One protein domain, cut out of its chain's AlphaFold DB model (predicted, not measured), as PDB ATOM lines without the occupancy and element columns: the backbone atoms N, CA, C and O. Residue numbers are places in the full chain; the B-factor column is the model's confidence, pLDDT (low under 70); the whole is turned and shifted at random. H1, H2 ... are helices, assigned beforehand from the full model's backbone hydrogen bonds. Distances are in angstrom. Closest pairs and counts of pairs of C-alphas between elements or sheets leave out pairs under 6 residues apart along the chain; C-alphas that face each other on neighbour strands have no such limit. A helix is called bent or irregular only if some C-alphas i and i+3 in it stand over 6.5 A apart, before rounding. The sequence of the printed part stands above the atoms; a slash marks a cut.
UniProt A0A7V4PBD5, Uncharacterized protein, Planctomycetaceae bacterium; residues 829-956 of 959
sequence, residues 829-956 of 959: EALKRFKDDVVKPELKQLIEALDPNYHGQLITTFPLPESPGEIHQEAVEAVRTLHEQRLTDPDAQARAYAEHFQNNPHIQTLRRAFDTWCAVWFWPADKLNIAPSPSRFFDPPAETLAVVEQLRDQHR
ATOM      1  N   GLU A 829      36.406   8.756 -84.277       80.50
ATOM      2  CA  GLU A 829      37.601   8.360 -85.030       80.50
ATOM      3  C   GLU A 829      37.283   7.387 -86.174       80.50
ATOM      4  O   GLU A 829      37.821   7.553 -87.271       80.50
ATOM      5  N   ALA A 830      36.421   6.394 -85.944       83.94
ATOM      6  CA  ALA A 830      36.021   5.440 -86.977       83.94
ATOM      7  C   ALA A 830      35.385   6.151 -88.185       83.94
ATOM      8  O   ALA A 830      35.772   5.886 -89.324       83.94
ATOM      9  N   LEU A 831      34.499   7.123 -87.939       87.00
ATOM     10  CA  LEU A 831      33.903   7.967 -88.981       87.00
ATOM     11  C   LEU A 831      34.962   8.780 -89.734       87.00
ATOM     12  O   LEU A 831      34.939   8.844 -90.963       87.00
ATOM     13  N   LYS A 832      35.928   9.364 -89.013       86.88
ATOM     14  CA  LYS A 832      37.016  10.132 -89.629       86.88
ATOM     15  C   LYS A 832      37.892   9.263 -90.536       86.88
ATOM     16  O   LYS A 832      38.204   9.689 -91.644       86.88
ATOM     17  N   ARG A 833      38.254   8.052 -90.096       88.69
ATOM     18  CA  ARG A 833      39.009   7.092 -90.920       88.69
ATOM     19  C   ARG A 833      38.217   6.678 -92.151       88.69
ATOM     20  O   ARG A 833      38.741   6.756 -93.249       88.69
ATOM     21  N   PHE A 834      36.936   6.342 -91.997       91.31
ATOM     22  CA  PHE A 834      36.074   6.017 -93.135       91.31
ATOM     23  C   PHE A 834      36.000   7.167 -94.153       91.31
ATOM     24  O   PHE A 834      36.114   6.943 -95.359       91.31
ATOM     25  N   LYS A 835      35.899   8.416 -93.681       92.06
ATOM     26  CA  LYS A 835      35.936   9.600 -94.547       92.06
ATOM     27  C   LYS A 835      37.237   9.697 -95.350       92.06
ATOM     28  O   LYS A 835      37.203   9.950 -96.553       92.06
ATOM     29  N   ASP A 836      38.372   9.562 -94.671       91.75
ATOM     30  CA  ASP A 836      39.689   9.778 -95.271       91.75
ATOM     31  C   ASP A 836      40.122   8.608 -96.172       91.75
ATOM     32  O   ASP A 836      40.657   8.851 -97.254       91.75
ATOM     33  N   ASP A 837      39.829   7.370 -95.767       93.25
ATOM     34  CA  ASP A 837      40.305   6.147 -96.423       93.25
ATOM     35  C   ASP A 837      39.349   5.625 -97.512       93.25
ATOM     36  O   ASP A 837      39.800   4.955 -98.439       93.25
ATOM     37  N   VAL A 838      38.043   5.922 -97.424       92.81
ATOM     38  CA  VAL A 838      37.012   5.401 -98.350       92.81
ATOM     39  C   VAL A 838      36.307   6.533 -99.096       92.81
ATOM     40  O   VAL A 838      36.363   6.603-100.323       92.81
ATOM     41  N   VAL A 839      35.680   7.465 -98.370       92.88
ATOM     42  CA  VAL A 839      34.807   8.483 -98.982       92.88
ATOM     43  C   VAL A 839      35.583   9.425 -99.899       92.88
ATOM     44  O   VAL A 839      35.166   9.652-101.029       92.88
ATOM     45  N   LYS A 840      36.713   9.986 -99.454       93.00
ATOM     46  CA  LYS A 840      37.496  10.929-100.272       93.00
ATOM     47  C   LYS A 840      38.033  10.301-101.570       93.00
ATOM     48  O   LYS A 840      37.852  10.925-102.618       93.00
ATOM     49  N   PRO A 841      38.676   9.112-101.550       93.00
ATOM     50  CA  PRO A 841      39.122   8.452-102.775       93.00
ATOM     51  C   PRO A 841      37.982   8.137-103.747       93.00
ATOM     52  O   PRO A 841      38.099   8.447-104.931       93.00
ATOM     53  N   GLU A 842      36.875   7.570-103.262       92.06
ATOM     54  CA  GLU A 842      35.737   7.216-104.119       92.06
ATOM     55  C   GLU A 842      35.010   8.451-104.658       92.06
ATOM     56  O   GLU A 842      34.600   8.469-105.814       92.06
ATOM     57  N   LEU A 843      34.894   9.522-103.866       89.94
ATOM     58  CA  LEU A 843      34.287  10.773-104.320       89.94
ATOM     59  C   LEU A 843      35.098  11.409-105.453       89.94
ATOM     60  O   LEU A 843      34.520  11.944-106.394       89.94
ATOM     61  N   LYS A 844      36.432  11.317-105.400       89.62
ATOM     62  CA  LYS A 844      37.290  11.760-106.503       89.62
ATOM     63  C   LYS A 844      36.996  10.970-107.783       89.62
ATOM     64  O   LYS A 844      36.832  11.585-108.831       89.62
ATOM     65  N   GLN A 845      36.879   9.644-107.685       86.12
ATOM     66  CA  GLN A 845      36.517   8.793-108.827       86.12
ATOM     67  C   GLN A 845      35.128   9.135-109.376       86.12
ATOM     68  O   GLN A 845      34.938   9.155-110.588       86.12
ATOM     69  N   LEU A 846      34.167   9.435-108.496       84.81
ATOM     70  CA  LEU A 846      32.821   9.843-108.890       84.81
ATOM     71  C   LEU A 846      32.838  11.171-109.661       84.81
ATOM     72  O   LEU A 846      32.200  11.274-110.700       84.81
ATOM     73  N   ILE A 847      33.594  12.166-109.187       84.75
ATOM     74  CA  ILE A 847      33.747  13.463-109.867       84.75
ATOM     75  C   ILE A 847      34.411  13.288-111.236       84.75
ATOM     76  O   ILE A 847      33.963  13.884-112.210       84.75
ATOM     77  N   GLU A 848      35.451  12.455-111.325       85.12
ATOM     78  CA  GLU A 848      36.097  12.121-112.600       85.12
ATOM     79  C   GLU A 848      35.119  11.419-113.557       85.12
ATOM     80  O   GLU A 848      35.120  11.709-114.749       85.12
ATOM     81  N   ALA A 849      34.226  10.568-113.041       79.50
ATOM     82  CA  ALA A 849      33.196   9.893-113.829       79.50
ATOM     83  C   ALA A 849      32.052  10.797-114.315       79.50
ATOM     84  O   ALA A 849      31.311  10.398-115.211       79.50
ATOM     85  N   LEU A 850      31.908  12.001-113.758       76.62
ATOM     86  CA  LEU A 850      30.971  13.012-114.253       76.62
ATOM     87  C   LEU A 850      31.534  13.799-115.454       76.62
ATOM     88  O   LEU A 850      30.776  14.520-116.104       76.62
ATOM     89  N   ASP A 851      32.831  13.675-115.768       77.06
ATOM     90  CA  ASP A 851      33.429  14.273-116.968       77.06
ATOM     91  C   ASP A 851      32.958  13.517-118.230       77.06
ATOM     92  O   ASP A 851      33.204  12.313-118.346       77.06
ATOM     93  N   PRO A 852      32.341  14.194-119.219       67.19
ATOM     94  CA  PRO A 852      31.898  13.572-120.471       67.19
ATOM     95  C   PRO A 852      33.001  12.843-121.257       67.19
ATOM     96  O   PRO A 852      32.696  12.004-122.104       67.19
ATOM     97  N   ASN A 853      34.275  13.171-121.013       70.75
ATOM     98  CA  ASN A 853      35.430  12.562-121.680       70.75
ATOM     99  C   ASN A 853      35.958  11.310-120.959       70.75
ATOM    100  O   ASN A 853      36.897  10.669-121.439       70.75
ATOM    101  N   TYR A 854      35.390  10.962-119.804       68.94
ATOM    102  CA  TYR A 854      35.789   9.803-119.019       68.94
ATOM    103  C   TYR A 854      34.980   8.562-119.426       68.94
ATOM    104  O   TYR A 854      33.758   8.528-119.338       68.94
ATOM    105  N   HIS A 855      35.661   7.496-119.856       60.28
ATOM    106  CA  HIS A 855      35.032   6.253-120.337       60.28
ATOM    107  C   HIS A 855      34.775   5.205-119.230       60.28
ATOM    108  O   HIS A 855      34.766   4.001-119.497       60.28
ATOM    109  N   GLY A 856      34.615   5.633-117.976       62.28
ATOM    110  CA  GLY A 856      34.388   4.733-116.838       62.28
ATOM    111  C   GLY A 856      32.940   4.246-116.701       62.28
ATOM    112  O   GLY A 856      32.002   4.941-117.068       62.28
ATOM    113  N   GLN A 857      32.760   3.052-116.125       64.38
ATOM    114  CA  GLN A 857      31.461   2.391-115.899       64.38
ATOM    115  C   GLN A 857      30.907   2.622-114.475       64.38
ATOM    116  O   GLN A 857      30.427   1.690-113.834       64.38
ATOM    117  N   LEU A 858      31.030   3.835-113.931       70.19
ATOM    118  CA  LEU A 858      30.469   4.163-112.613       70.19
ATOM    119  C   LEU A 858      29.010   4.608-112.761       70.19
ATOM    120  O   LEU A 858      28.693   5.429-113.616       70.19
ATOM    121  N   ILE A 859      28.130   4.079-111.909       72.69
ATOM    122  CA  ILE A 859      26.746   4.554-111.804       72.69
ATOM    123  C   ILE A 859      26.776   5.879-111.038       72.69
ATOM    124  O   ILE A 859      27.176   5.912-109.877       72.69
ATOM    125  N   THR A 860      26.369   6.964-111.692       77.06
ATOM    126  CA  THR A 860      26.398   8.335-111.144       77.06
ATOM    127  C   THR A 860      25.007   8.895-110.847       77.06
ATOM    128  O   THR A 860      24.875  10.035-110.412       77.06
ATOM    129  N   THR A 861      23.958   8.108-111.087       81.31
ATOM    130  CA  THR A 861      22.560   8.513-110.921       81.31
ATOM    131  C   THR A 861      21.727   7.359-110.394       81.31
ATOM    132  O   THR A 861      21.947   6.211-110.777       81.31
ATOM    133  N   PHE A 862      20.717   7.662-109.578       83.94
ATOM    134  CA  PHE A 862      19.737   6.661-109.163       83.94
ATOM    135  C   PHE A 862      18.980   6.101-110.379       83.94
ATOM    136  O   PHE A 862      18.671   6.868-111.296       83.94
ATOM    137  N   PRO A 863      18.639   4.799-110.386       84.75
ATOM    138  CA  PRO A 863      17.859   4.172-111.449       84.75
ATOM    139  C   PRO A 863      16.383   4.578-111.333       84.75
ATOM    140  O   PRO A 863      15.529   3.799-110.910       84.75
ATOM    141  N   LEU A 864      16.092   5.838-111.651       84.44
ATOM    142  CA  LEU A 864      14.738   6.375-111.649       84.44
ATOM    143  C   LEU A 864      14.016   6.001-112.955       84.44
ATOM    144  O   LEU A 864      14.639   6.032-114.017       84.44
ATOM    145  N   PRO A 865      12.715   5.654-112.894       82.56
ATOM    146  CA  PRO A 865      11.937   5.305-114.084       82.56
ATOM    147  C   PRO A 865      11.711   6.504-115.019       82.56
ATOM    148  O   PRO A 865      11.679   6.327-116.232       82.56
ATOM    149  N   GLU A 866      11.607   7.708-114.453       86.00
ATOM    150  CA  GLU A 866      11.455   8.986-115.156       86.00
ATOM    151  C   GLU A 866      12.375  10.048-114.537       86.00
ATOM    152  O   GLU A 866      12.998   9.821-113.489       86.00
ATOM    153  N   SER A 867      12.486  11.221-115.170       87.00
ATOM    154  CA  SER A 867      13.285  12.309-114.609       87.00
ATOM    155  C   SER A 867      12.671  12.828-113.295       87.00
ATOM    156  O   SER A 867      11.449  12.833-113.131       87.00
ATOM    157  N   PRO A 868      13.478  13.340-112.344       85.38
ATOM    158  CA  PRO A 868      12.954  13.844-111.068       85.38
ATOM    159  C   PRO A 868      11.902  14.951-111.232       85.38
ATOM    160  O   PRO A 868      10.979  15.058-110.426       85.38
ATOM    161  N   GLY A 869      12.035  15.767-112.285       87.06
ATOM    162  CA  GLY A 869      11.085  16.825-112.615       87.06
ATOM    163  C   GLY A 869       9.725  16.289-113.062       87.06
ATOM    164  O   GLY A 869       8.705  16.846-112.659       87.06
ATOM    165  N   GLU A 870       9.702  15.201-113.834       90.25
ATOM    166  CA  GLU A 870       8.467  14.525-114.257       90.25
ATOM    167  C   GLU A 870       7.765  13.879-113.056       90.25
ATOM    168  O   GLU A 870       6.591  14.158-112.825       90.25
ATOM    169  N   ILE A 871       8.503  13.159-112.201       88.94
ATOM    170  CA  ILE A 871       7.951  12.548-110.977       88.94
ATOM    171  C   ILE A 871       7.395  13.621-110.019       88.94
ATOM    172  O   ILE A 871       6.352  13.436-109.390       88.94
ATOM    173  N   HIS A 872       8.060  14.778-109.903       88.19
ATOM    174  CA  HIS A 872       7.546  15.905-109.120       88.19
ATOM    175  C   HIS A 872       6.244  16.471-109.709       88.19
ATOM    176  O   HIS A 872       5.294  16.723-108.968       88.19
ATOM    177  N   GLN A 873       6.178  16.668-111.030       90.25
ATOM    178  CA  GLN A 873       4.959  17.135-111.697       90.25
ATOM    179  C   GLN A 873       3.810  16.136-111.532       90.25
ATOM    180  O   GLN A 873       2.695  16.548-111.214       90.25
ATOM    181  N   GLU A 874       4.095  14.839-111.657       90.88
ATOM    182  CA  GLU A 874       3.159  13.747-111.394       90.88
ATOM    183  C   GLU A 874       2.595  13.831-109.965       90.88
ATOM    184  O   GLU A 874       1.376  13.820-109.769       90.88
ATOM    185  N   ALA A 875       3.458  14.009-108.959       86.81
ATOM    186  CA  ALA A 875       3.038  14.159-107.567       86.81
ATOM    187  C   ALA A 875       2.168  15.412-107.342       86.81
ATOM    188  O   ALA A 875       1.164  15.352-106.627       86.81
ATOM    189  N   VAL A 876       2.512  16.548-107.960       87.69
ATOM    190  CA  VAL A 876       1.721  17.790-107.877       87.69
ATOM    191  C   VAL A 876       0.341  17.614-108.516       87.69
ATOM    192  O   VAL A 876      -0.657  18.070-107.948       87.69
ATOM    193  N   GLU A 877       0.260  16.935-109.661       88.50
ATOM    194  CA  GLU A 877      -1.010  16.646-110.332       88.50
ATOM    195  C   GLU A 877      -1.884  15.699-109.503       88.50
ATOM    196  O   GLU A 877      -3.088  15.921-109.360       88.50
ATOM    197  N   ALA A 878      -1.279  14.693-108.870       85.88
ATOM    198  CA  ALA A 878      -1.977  13.802-107.953       85.88
ATOM    199  C   ALA A 878      -2.590  14.558-106.759       85.88
ATOM    200  O   ALA A 878      -3.750  14.324-106.410       85.88
ATOM    201  N   VAL A 879      -1.866  15.513-106.152       81.94
ATOM    202  CA  VAL A 879      -2.436  16.370-105.090       81.94
ATOM    203  C   VAL A 879      -3.595  17.213-105.622       81.94
ATOM    204  O   VAL A 879      -4.610  17.352-104.934       81.94
ATOM    205  N   ARG A 880      -3.474  17.772-106.834       81.00
ATOM    206  CA  ARG A 880      -4.548  18.567-107.450       81.00
ATOM    207  C   ARG A 880      -5.797  17.723-107.695       81.00
ATOM    208  O   ARG A 880      -6.888  18.144-107.323       81.00
ATOM    209  N   THR A 881      -5.623  16.513-108.211       80.06
ATOM    210  CA  THR A 881      -6.709  15.557-108.462       80.06
ATOM    211  C   THR A 881      -7.437  15.206-107.161       80.06
ATOM    212  O   THR A 881      -8.666  15.247-107.106       80.06
ATOM    213  N   LEU A 882      -6.701  14.958-106.071       76.69
ATOM    214  CA  LEU A 882      -7.286  14.740-104.740       76.69
ATOM    215  C   LEU A 882      -8.108  15.942-104.250       76.69
ATOM    216  O   LEU A 882      -9.134  15.763-103.597       76.69
ATOM    217  N   HIS A 883      -7.689  17.170-104.571       73.12
ATOM    218  CA  HIS A 883      -8.417  18.399-104.227       73.12
ATOM    219  C   HIS A 883      -9.667  18.650-105.073       73.12
ATOM    220  O   HIS A 883     -10.546  19.411-104.651       73.12
ATOM    221  N   GLU A 884      -9.752  18.058-106.258       72.50
ATOM    222  CA  GLU A 884     -10.911  18.153-107.148       72.50
ATOM    223  C   GLU A 884     -11.991  17.109-106.823       72.50
ATOM    224  O   GLU A 884     -13.156  17.302-107.168       72.50
ATOM    225  N   GLN A 885     -11.644  16.037-106.102       70.12
ATOM    226  CA  GLN A 885     -12.602  15.023-105.660       70.12
ATOM    227  C   GLN A 885     -13.614  15.566-104.640       70.12
ATOM    228  O   GLN A 885     -13.298  16.376-103.765       70.12
ATOM    229  N   ARG A 886     -14.854  15.064-104.717       61.19
ATOM    230  CA  ARG A 886     -15.938  15.444-103.801       61.19
ATOM    231  C   ARG A 886     -15.650  15.013-102.367       61.19
ATOM    232  O   ARG A 886     -15.200  13.905-102.104       61.19
ATOM    233  N   LEU A 887     -16.060  15.865-101.431       60.44
ATOM    234  CA  LEU A 887     -15.817  15.694 -99.993       60.44
ATOM    235  C   LEU A 887     -16.711  14.636 -99.337       60.44
ATOM    236  O   LEU A 887     -16.606  14.394 -98.139       60.44
ATOM    237  N   THR A 888     -17.631  14.051-100.097       58.44
ATOM    238  CA  THR A 888     -18.668  13.147 -99.597       58.44
ATOM    239  C   THR A 888     -18.221  11.686 -99.543       58.44
ATOM    240  O   THR A 888     -18.873  10.911 -98.853       58.44
ATOM    241  N   ASP A 889     -17.132  11.307-100.228       66.44
ATOM    242  CA  ASP A 889     -16.591   9.937-100.225       66.44
ATOM    243  C   ASP A 889     -15.129   9.905 -99.719       66.44
ATOM    244  O   ASP A 889     -14.182  10.028-100.502       66.44
ATOM    245  N   PRO A 890     -14.918   9.727 -98.400       64.06
ATOM    246  CA  PRO A 890     -13.583   9.653 -97.814       64.06
ATOM    247  C   PRO A 890     -12.794   8.416 -98.254       64.06
ATOM    248  O   PRO A 890     -11.565   8.467 -98.256       64.06
ATOM    249  N   ASP A 891     -13.459   7.307 -98.609       68.50
ATOM    250  CA  ASP A 891     -12.724   6.118 -99.055       68.50
ATOM    251  C   ASP A 891     -12.168   6.312-100.449       68.50
ATOM    252  O   ASP A 891     -11.073   5.838-100.733       68.50
ATOM    253  N   ALA A 892     -12.912   6.980-101.332       71.94
ATOM    254  CA  ALA A 892     -12.397   7.319-102.650       71.94
ATOM    255  C   ALA A 892     -11.129   8.168-102.529       71.94
ATOM    256  O   ALA A 892     -10.135   7.844-103.172       71.94
ATOM    257  N   GLN A 893     -11.126   9.165-101.637       71.00
ATOM    258  CA  GLN A 893      -9.939   9.980-101.369       71.00
ATOM    259  C   GLN A 893      -8.780   9.159-100.790       71.00
ATOM    260  O   GLN A 893      -7.644   9.299-101.238       71.00
ATOM    261  N   ALA A 894      -9.043   8.278 -99.817       72.88
ATOM    262  CA  ALA A 894      -8.011   7.426 -99.228       72.88
ATOM    263  C   ALA A 894      -7.429   6.427-100.245       72.88
ATOM    264  O   ALA A 894      -6.210   6.266-100.317       72.88
ATOM    265  N   ARG A 895      -8.281   5.797-101.067       78.81
ATOM    266  CA  ARG A 895      -7.864   4.899-102.156       78.81
ATOM    267  C   ARG A 895      -7.039   5.641-103.200       78.81
ATOM    268  O   ARG A 895      -5.961   5.168-103.533       78.81
ATOM    269  N   ALA A 896      -7.496   6.811-103.646       79.94
ATOM    270  CA  ALA A 896      -6.767   7.636-104.604       79.94
ATOM    271  C   ALA A 896      -5.408   8.080-104.043       79.94
ATOM    272  O   ALA A 896      -4.399   8.021-104.736       79.94
ATOM    273  N   TYR A 897      -5.338   8.456-102.763       82.19
ATOM    274  CA  TYR A 897      -4.063   8.782-102.125       82.19
ATOM    275  C   TYR A 897      -3.122   7.569-102.067       82.19
ATOM    276  O   TYR A 897      -1.932   7.692-102.367       82.19
ATOM    277  N   ALA A 898      -3.639   6.395-101.696       82.69
ATOM    278  CA  ALA A 898      -2.857   5.165-101.671       82.69
ATOM    279  C   ALA A 898      -2.342   4.804-103.072       82.69
ATOM    280  O   ALA A 898      -1.162   4.515-103.229       82.69
ATOM    281  N   GLU A 899      -3.191   4.890-104.091       86.88
ATOM    282  CA  GLU A 899      -2.836   4.640-105.486       86.88
ATOM    283  C   GLU A 899      -1.755   5.608-105.983       86.88
ATOM    284  O   GLU A 899      -0.699   5.168-106.434       86.88
ATOM    285  N   HIS A 900      -1.968   6.914-105.820       86.19
ATOM    286  CA  HIS A 900      -1.073   7.926-106.371       86.19
ATOM    287  C   HIS A 900       0.244   8.097-105.615       86.19
ATOM    288  O   HIS A 900       1.215   8.506-106.238       86.19
ATOM    289  N   PHE A 901       0.303   7.815-104.307       84.94
ATOM    290  CA  PHE A 901       1.502   8.070-103.494       84.94
ATOM    291  C   PHE A 901       2.109   6.813-102.879       84.94
ATOM    292  O   PHE A 901       3.326   6.649-102.906       84.94
ATOM    293  N   GLN A 902       1.302   5.926-102.290       84.31
ATOM    294  CA  GLN A 902       1.820   4.761-101.556       84.31
ATOM    295  C   GLN A 902       2.195   3.611-102.496       84.31
ATOM    296  O   GLN A 902       3.232   2.982-102.317       84.31
ATOM    297  N   ASN A 903       1.372   3.379-103.516       87.69
ATOM    298  CA  ASN A 903       1.517   2.281-104.466       87.69
ATOM    299  C   ASN A 903       2.159   2.725-105.788       87.69
ATOM    300  O   ASN A 903       2.436   1.882-106.638       87.69
ATOM    301  N   ASN A 904       2.416   4.026-105.959       90.12
ATOM    302  CA  ASN A 904       3.048   4.569-107.151       90.12
ATOM    303  C   ASN A 904       4.555   4.233-107.185       90.12
ATOM    304  O   ASN A 904       5.318   4.752-106.361       90.12
ATOM    305  N   PRO A 905       5.019   3.405-108.138       90.38
ATOM    306  CA  PRO A 905       6.407   2.956-108.191       90.38
ATOM    307  C   PRO A 905       7.402   4.090-108.463       90.38
ATOM    308  O   PRO A 905       8.526   4.029-107.958       90.38
ATOM    309  N   HIS A 906       7.011   5.132-109.206       90.75
ATOM    310  CA  HIS A 906       7.874   6.277-109.500       90.75
ATOM    311  C   HIS A 906       8.204   7.033-108.209       90.75
ATOM    312  O   HIS A 906       9.373   7.214-107.859       90.75
ATOM    313  N   ILE A 907       7.167   7.362-107.434       89.25
ATOM    314  CA  ILE A 907       7.302   8.069-106.157       89.25
ATOM    315  C   ILE A 907       8.032   7.210-105.119       89.25
ATOM    316  O   ILE A 907       8.895   7.719-104.406       89.25
ATOM    317  N   GLN A 908       7.743   5.906-105.037       90.19
ATOM    318  CA  GLN A 908       8.422   5.019-104.082       90.19
ATOM    319  C   GLN A 908       9.916   4.865-104.388       90.19
ATOM    320  O   GLN A 908      10.733   4.830-103.467       90.19
ATOM    321  N   THR A 909      10.292   4.811-105.667       90.06
ATOM    322  CA  THR A 909      11.702   4.719-106.069       90.06
ATOM    323  C   THR A 909      12.445   6.015-105.750       90.06
ATOM    324  O   THR A 909      13.524   5.970-105.160       90.06
ATOM    325  N   LEU A 910      11.838   7.171-106.040       91.12
ATOM    326  CA  LEU A 910      12.400   8.470-105.672       91.12
ATOM    327  C   LEU A 910      12.542   8.624-104.150       91.12
ATOM    328  O   LEU A 910      13.583   9.050-103.655       91.12
ATOM    329  N   ARG A 911      11.525   8.201-103.393       91.38
ATOM    330  CA  ARG A 911      11.552   8.230-101.930       91.38
ATOM    331  C   ARG A 911      12.693   7.391-101.357       91.38
ATOM    332  O   ARG A 911      13.363   7.853-100.446       91.38
ATOM    333  N   ARG A 912      12.972   6.204-101.908       91.31
ATOM    334  CA  ARG A 912      14.125   5.388-101.479       91.31
ATOM    335  C   ARG A 912      15.460   6.090-101.721       91.31
ATOM    336  O   ARG A 912      16.372   5.950-100.907       91.31
ATOM    337  N   ALA A 913      15.582   6.849-102.810       92.88
ATOM    338  CA  ALA A 913      16.773   7.656-103.070       92.88
ATOM    339  C   ALA A 913      16.937   8.756-102.006       92.88
ATOM    340  O   ALA A 913      18.025   8.937-101.458       92.88
ATOM    341  N   PHE A 914      15.840   9.426-101.640       94.94
ATOM    342  CA  PHE A 914      15.832  10.417-100.564       94.94
ATOM    343  C   PHE A 914      16.145   9.802 -99.192       94.94
ATOM    344  O   PHE A 914      16.973  10.341 -98.455       94.94
ATOM    345  N   ASP A 915      15.544   8.651 -98.875       95.31
ATOM    346  CA  ASP A 915      15.798   7.904 -97.641       95.31
ATOM    347  C   ASP A 915      17.286   7.528 -97.549       95.31
ATOM    348  O   ASP A 915      17.909   7.695 -96.501       95.31
ATOM    349  N   THR A 916      17.881   7.073 -98.659       94.94
ATOM    350  CA  THR A 916      19.307   6.720 -98.736       94.94
ATOM    351  C   THR A 916      20.184   7.941 -98.480       94.94
ATOM    352  O   THR A 916      21.115   7.861 -97.682       94.94
ATOM    353  N   TRP A 917      19.865   9.087 -99.090       95.38
ATOM    354  CA  TRP A 917      20.576  10.346 -98.858       95.38
ATOM    355  C   TRP A 917      20.524  10.774 -97.385       95.38
ATOM    356  O   TRP A 917      21.562  11.067 -96.783       95.38
ATOM    357  N   CYS A 918      19.341  10.743 -96.764       95.44
ATOM    358  CA  CYS A 918      19.175  11.068 -95.347       95.44
ATOM    359  C   CYS A 918      19.896  10.069 -94.438       95.44
ATOM    360  O   CYS A 918      20.553  10.480 -93.483       95.44
ATOM    361  N   ALA A 919      19.835   8.772 -94.739       95.38
ATOM    362  CA  ALA A 919      20.461   7.727 -93.937       95.38
ATOM    363  C   ALA A 919      21.976   7.905 -93.802       95.38
ATOM    364  O   ALA A 919      22.523   7.586 -92.743       95.38
ATOM    365  N   VAL A 920      22.652   8.476 -94.809       94.50
ATOM    366  CA  VAL A 920      24.086   8.787 -94.711       94.50
ATOM    367  C   VAL A 920      24.349   9.648 -93.472       94.50
ATOM    368  O   VAL A 920      25.264   9.316 -92.728       94.50
ATOM    369  N   TRP A 921      23.511  10.658 -93.177       92.00
ATOM    370  CA  TRP A 921      23.604  11.581 -92.025       92.00
ATOM    371  C   TRP A 921      23.328  10.963 -90.653       92.00
ATOM    372  O   TRP A 921      23.640  11.585 -89.639       92.00
ATOM    373  N   PHE A 922      22.790   9.748 -90.602       92.25
ATOM    374  CA  PHE A 922      22.496   9.041 -89.351       92.25
ATOM    375  C   PHE A 922      23.195   7.683 -89.276       92.25
ATOM    376  O   PHE A 922      22.939   6.907 -88.360       92.25
ATOM    377  N   TRP A 923      24.110   7.405 -90.214       93.06
ATOM    378  CA  TRP A 923      24.747   6.099 -90.312       93.06
ATOM    379  C   TRP A 923      25.494   5.722 -89.023       93.06
ATOM    380  O   TRP A 923      26.292   6.533 -88.534       93.06
ATOM    381  N   PRO A 924      25.267   4.517 -88.469       90.19
ATOM    382  CA  PRO A 924      25.886   4.097 -87.219       90.19
ATOM    383  C   PRO A 924      27.335   3.634 -87.457       90.19
ATOM    384  O   PRO A 924      27.633   2.939 -88.434       90.19
ATOM    385  N   ALA A 925      28.270   4.040 -86.587       86.50
ATOM    386  CA  ALA A 925      29.703   3.829 -86.849       86.50
ATOM    387  C   ALA A 925      30.196   2.378 -86.646       86.50
ATOM    388  O   ALA A 925      31.314   2.056 -87.036       86.50
ATOM    389  N   ASP A 926      29.372   1.480 -86.109       86.62
ATOM    390  CA  ASP A 926      29.627   0.036 -86.033       86.62
ATOM    391  C   ASP A 926      29.272  -0.699 -87.330       86.62
ATOM    392  O   ASP A 926      29.681  -1.844 -87.511       86.62
ATOM    393  N   LYS A 927      28.560  -0.047 -88.260       90.88
ATOM    394  CA  LYS A 927      28.156  -0.619 -89.556       90.88
ATOM    395  C   LYS A 927      28.831   0.066 -90.747       90.88
ATOM    396  O   LYS A 927      28.256   0.139 -91.833       90.88
ATOM    397  N   LEU A 928      30.039   0.609 -90.575       91.62
ATOM    398  CA  LEU A 928      30.745   1.341 -91.644       91.62
ATOM    399  C   LEU A 928      31.140   0.462 -92.839       91.62
ATOM    400  O   LEU A 928      31.254   0.953 -93.955       91.62
ATOM    401  N   ASN A 929      31.294  -0.846 -92.633       90.94
ATOM    402  CA  ASN A 929      31.589  -1.816 -93.692       90.94
ATOM    403  C   ASN A 929      30.479  -1.931 -94.753       90.94
ATOM    404  O   ASN A 929      30.763  -2.319 -95.886       90.94
ATOM    405  N   ILE A 930      29.238  -1.606 -94.385       93.44
ATOM    406  CA  ILE A 930      28.061  -1.616 -95.267       93.44
ATOM    407  C   ILE A 930      27.495  -0.207 -95.495       93.44
ATOM    408  O   ILE A 930      26.358  -0.060 -95.938       93.44
ATOM    409  N   ALA A 931      28.265   0.838 -95.177       92.44
ATOM    410  CA  ALA A 931      27.839   2.216 -95.375       92.44
ATOM    411  C   ALA A 931      27.648   2.562 -96.863       92.44
ATOM    412  O   ALA A 931      28.400   2.065 -97.707       92.44
ATOM    413  N   PRO A 932      26.692   3.450 -97.195       93.12
ATOM    414  CA  PRO A 932      26.560   4.016 -98.532       93.12
ATOM    415  C   PRO A 932      27.765   4.924 -98.824       93.12
ATOM    416  O   PRO A 932      27.785   6.108 -98.476       93.12
ATOM    417  N   SER A 933      28.807   4.351 -99.421       92.44
ATOM    418  CA  SER A 933      29.986   5.064 -99.917       92.44
ATOM    419  C   SER A 933      29.695   5.702-101.286       92.44
ATOM    420  O   SER A 933      28.734   5.287-101.942       92.44
ATOM    421  N   PRO A 934      30.479   6.693-101.757       92.06
ATOM    422  CA  PRO A 934      30.228   7.334-103.049       92.06
ATOM    423  C   PRO A 934      30.099   6.351-104.222       92.06
ATOM    424  O   PRO A 934      29.277   6.577-105.103       92.06
ATOM    425  N   SER A 935      30.839   5.235-104.223       87.56
ATOM    426  CA  SER A 935      30.764   4.249-105.309       87.56
ATOM    427  C   SER A 935      29.524   3.347-105.260       87.56
ATOM    428  O   SER A 935      29.212   2.698-106.252       87.56
ATOM    429  N   ARG A 936      28.854   3.234-104.103       88.62
ATOM    430  CA  ARG A 936      27.678   2.362-103.884       88.62
ATOM    431  C   ARG A 936      26.405   3.146-103.559       88.62
ATOM    432  O   ARG A 936      25.381   2.553-103.252       88.62
ATOM    433  N   PHE A 937      26.466   4.473-103.587       91.56
ATOM    434  CA  PHE A 937      25.373   5.347-103.168       91.56
ATOM    435  C   PHE A 937      24.141   5.240-104.075       91.56
ATOM    436  O   PHE A 937      23.020   5.188-103.577       91.56
ATOM    437  N   PHE A 938      24.355   5.171-105.390       89.44
ATOM    438  CA  PHE A 938      23.284   5.128-106.390       89.44
ATOM    439  C   PHE A 938      22.709   3.724-106.629       89.44
ATOM    440  O   PHE A 938      21.630   3.602-107.204       89.44
ATOM    441  N   ASP A 939      23.413   2.686-106.171       89.25
ATOM    442  CA  ASP A 939      22.991   1.281-106.225       89.25
ATOM    443  C   ASP A 939      23.431   0.540-104.941       89.25
ATOM    444  O   ASP A 939      24.411  -0.216-104.936       89.25
ATOM    445  N   PRO A 940      22.785   0.833-103.796       90.19
ATOM    446  CA  PRO A 940      23.173   0.265-102.512       90.19
ATOM    447  C   PRO A 940      22.766  -1.216-102.401       90.19
ATOM    448  O   PRO A 940      21.663  -1.594-102.803       90.19
ATOM    449  N   PRO A 941      23.600  -2.079-101.785       91.12
ATOM    450  CA  PRO A 941      23.253  -3.482-101.586       91.12
ATOM    451  C   PRO A 941      22.101  -3.644-100.580       91.12
ATOM    452  O   PRO A 941      21.841  -2.775 -99.747       91.12
ATOM    453  N   ALA A 942      21.438  -4.806-100.604       92.50
ATOM    454  CA  ALA A 942      20.263  -5.084 -99.770       92.50
ATOM    455  C   ALA A 942      20.510  -4.895 -98.257       92.50
ATOM    456  O   ALA A 942      19.631  -4.421 -97.540       92.50
ATOM    457  N   GLU A 943      21.715  -5.212 -97.772       93.81
ATOM    458  CA  GLU A 943      22.102  -5.004 -96.368       93.81
ATOM    459  C   GLU A 943      22.144  -3.515 -95.988       93.81
ATOM    460  O   GLU A 943      21.714  -3.141 -94.897       93.81
ATOM    461  N   THR A 944      22.609  -2.655 -96.900       94.00
ATOM    462  CA  THR A 944      22.607  -1.198 -96.723       94.00
ATOM    463  C   THR A 944      21.173  -0.680 -96.700       94.00
ATOM    464  O   THR A 944      20.813   0.061 -95.789       94.00
ATOM    465  N   LEU A 945      20.331  -1.119 -97.643       93.38
ATOM    466  CA  LEU A 945      18.920  -0.722 -97.717       93.38
ATOM    467  C   LEU A 945      18.133  -1.093 -96.451       93.38
ATOM    468  O   LEU A 945      17.341  -0.287 -95.970       93.38
ATOM    469  N   ALA A 946      18.399  -2.254 -95.848       93.69
ATOM    470  CA  ALA A 946      17.766  -2.640 -94.586       93.69
ATOM    471  C   ALA A 946      18.097  -1.666 -93.435       93.69
ATOM    472  O   ALA A 946      17.241  -1.351 -92.608       93.69
ATOM    473  N   VAL A 947      19.332  -1.150 -93.385       94.25
ATOM    474  CA  VAL A 947      19.727  -0.126 -92.400       94.25
ATOM    475  C   VAL A 947      19.113   1.233 -92.740       94.25
ATOM    476  O   VAL A 947      18.697   1.944 -91.827       94.25
ATOM    477  N   VAL A 948      19.005   1.586 -94.026       95.00
ATOM    478  CA  VAL A 948      18.304   2.801 -94.477       95.00
ATOM    479  C   VAL A 948      16.855   2.797 -93.986       95.00
ATOM    480  O   VAL A 948      16.423   3.772 -93.377       95.00
ATOM    481  N   GLU A 949      16.124   1.695 -94.171       92.69
ATOM    482  CA  GLU A 949      14.740   1.556 -93.693       92.69
ATOM    483  C   GLU A 949      14.645   1.665 -92.166       92.69
ATOM    484  O   GLU A 949      13.782   2.376 -91.648       92.69
ATOM    485  N   GLN A 950      15.576   1.037 -91.439       91.06
ATOM    486  CA  GLN A 950      15.647   1.144 -89.982       91.06
ATOM    487  C   GLN A 950      15.845   2.602 -89.528       91.06
ATOM    488  O   GLN A 950      15.149   3.066 -88.624       91.06
ATOM    489  N   LEU A 951      16.785   3.326 -90.145       93.31
ATOM    490  CA  LEU A 951      17.074   4.723 -89.812       93.31
ATOM    491  C   LEU A 951      15.913   5.644 -90.188       93.31
ATOM    492  O   LEU A 951      15.569   6.527 -89.400       93.31
ATOM    493  N   ARG A 952      15.273   5.409 -91.338       92.94
ATOM    494  CA  ARG A 952      14.065   6.121 -91.766       92.94
ATOM    495  C   ARG A 952      12.968   6.010 -90.720       92.94
ATOM    496  O   ARG A 952      12.387   7.027 -90.349       92.94
ATOM    497  N   ASP A 953      12.695   4.806 -90.229       88.06
ATOM    498  CA  ASP A 953      11.625   4.578 -89.254       88.06
ATOM    499  C   ASP A 953      11.990   5.135 -87.870       88.06
ATOM    500  O   ASP A 953      11.147   5.723 -87.190       88.06
ATOM    501  N   GLN A 954      13.262   5.023 -87.475       86.12
ATOM    502  CA  GLN A 954      13.774   5.543 -86.207       86.12
ATOM    503  C   GLN A 954      13.753   7.077 -86.146       86.12
ATOM    504  O   GLN A 954      13.341   7.650 -85.137       86.12
ATOM    505  N   HIS A 955      14.210   7.742 -87.208       89.75
ATOM    506  CA  HIS A 955      14.335   9.201 -87.270       89.75
ATOM    507  C   HIS A 955      13.149   9.887 -87.952       89.75
ATOM    508  O   HIS A 955      13.096  11.116 -87.945       89.75
ATOM    509  N   ARG A 956      12.199   9.108 -88.487       90.81
ATOM    510  CA  ARG A 956      10.979   9.557 -89.173       90.81
ATOM    511  C   ARG A 956      11.274  10.530 -90.316       90.81
ATOM    512  O   ARG A 956      10.772  11.652 -90.296       90.81
TER     513      ARG A 956
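This is residues 829 to 956 of the 959 residues of an uncharacterized protein of Planctomycetaceae bacterium (UniProt A0A7V4PBD5). A loose, flat row of helices runs from the bent H1 at one end to a helical hairpin, H2 and H3, at the other, with H4 in the middle and H6 crossing it. H5 packs beside the first arm of H1, and at the tip of the hairpin residues 886 to 891 stick out. The printed part has 128 residues with six named helices, H1 to H6 in chain order, and no named strand; the class is all helix. The whole is loose, with a radius of gyration of the C-alphas of 18.7 A, and spans 59 by 38 by 19 A.

Begin with H1, residues 829 to 849, the longest helix by residues, and find C-alpha 829 at (37.601, 8.360, -85.030). By its hydrogen bonds it was assigned as one helix, but it is bent: C-alphas 837 and 840 are 6.8 A apart. Its arms are H1a, residues 829 to 837, 11.9 A, and H1b, residues 840 to 849, 14.3 A. Find C-alpha 868 at (12.954, 13.844, -111.068); from there H2 runs 24.6 A to residue 884. H3, residues 890 to 902, is 16.6 A long, and H4, residues 905 to 920, is 23.0 A. H5, residues 925 to 930, 10.2 A, is irregular, with C-alphas 926 and 929 8.1 A apart. H6, residues 942 to 955, runs 19.9 A to C-alpha 955 at (14.335, 9.201, -87.270).

Look first at H1a and H1b, at a steep tilt of 35.2 degrees, only just past shallow. H1a touches H5 at a shallow tilt of 31 degrees, the C-alphas of Leu 831 and Ala 925 being closest at 6.3 A; H1b touches no helix. H5 and H6 are close but not clearly touching, with C-alphas 930 and 944 closest at 5.7 A. H4 is the hub. With residues 915 to 919 alone it touches H6, about perpendicular at 80 degrees; the closest C-alphas, of Ala 919 and Val 948, are 5.4 A apart. H2 touches H4 at a steep tilt of 62 degrees, closest at C-alphas 871 and 906, 6.4 A. H2 and H3 form a hairpin, at 0 degrees and opposite ways, closest at C-alphas 878 and 900, 6.2 A. H3 and H4 only just touch, only at the corner, with 3 pairs of C-alphas within 8 A, the closest being 901 and 907 at 6.4 A. In H1a, H1b, H2, H3, H4 and H6 every O i to N i+4 pair is within hydrogen-bond range; in H5 0 of 2 are, and 1 of 3 O i to N i+3 pairs.

The two C-alphas farthest apart, those of Asp 837 and Thr 888, are 59.5 A apart. The printed part has no cut. The links H1 to H2, residues 850 to 867, and H5 to H6 are long. Look for pLDDT under 70 at residues 852, 854 to 857 and 886 to 891.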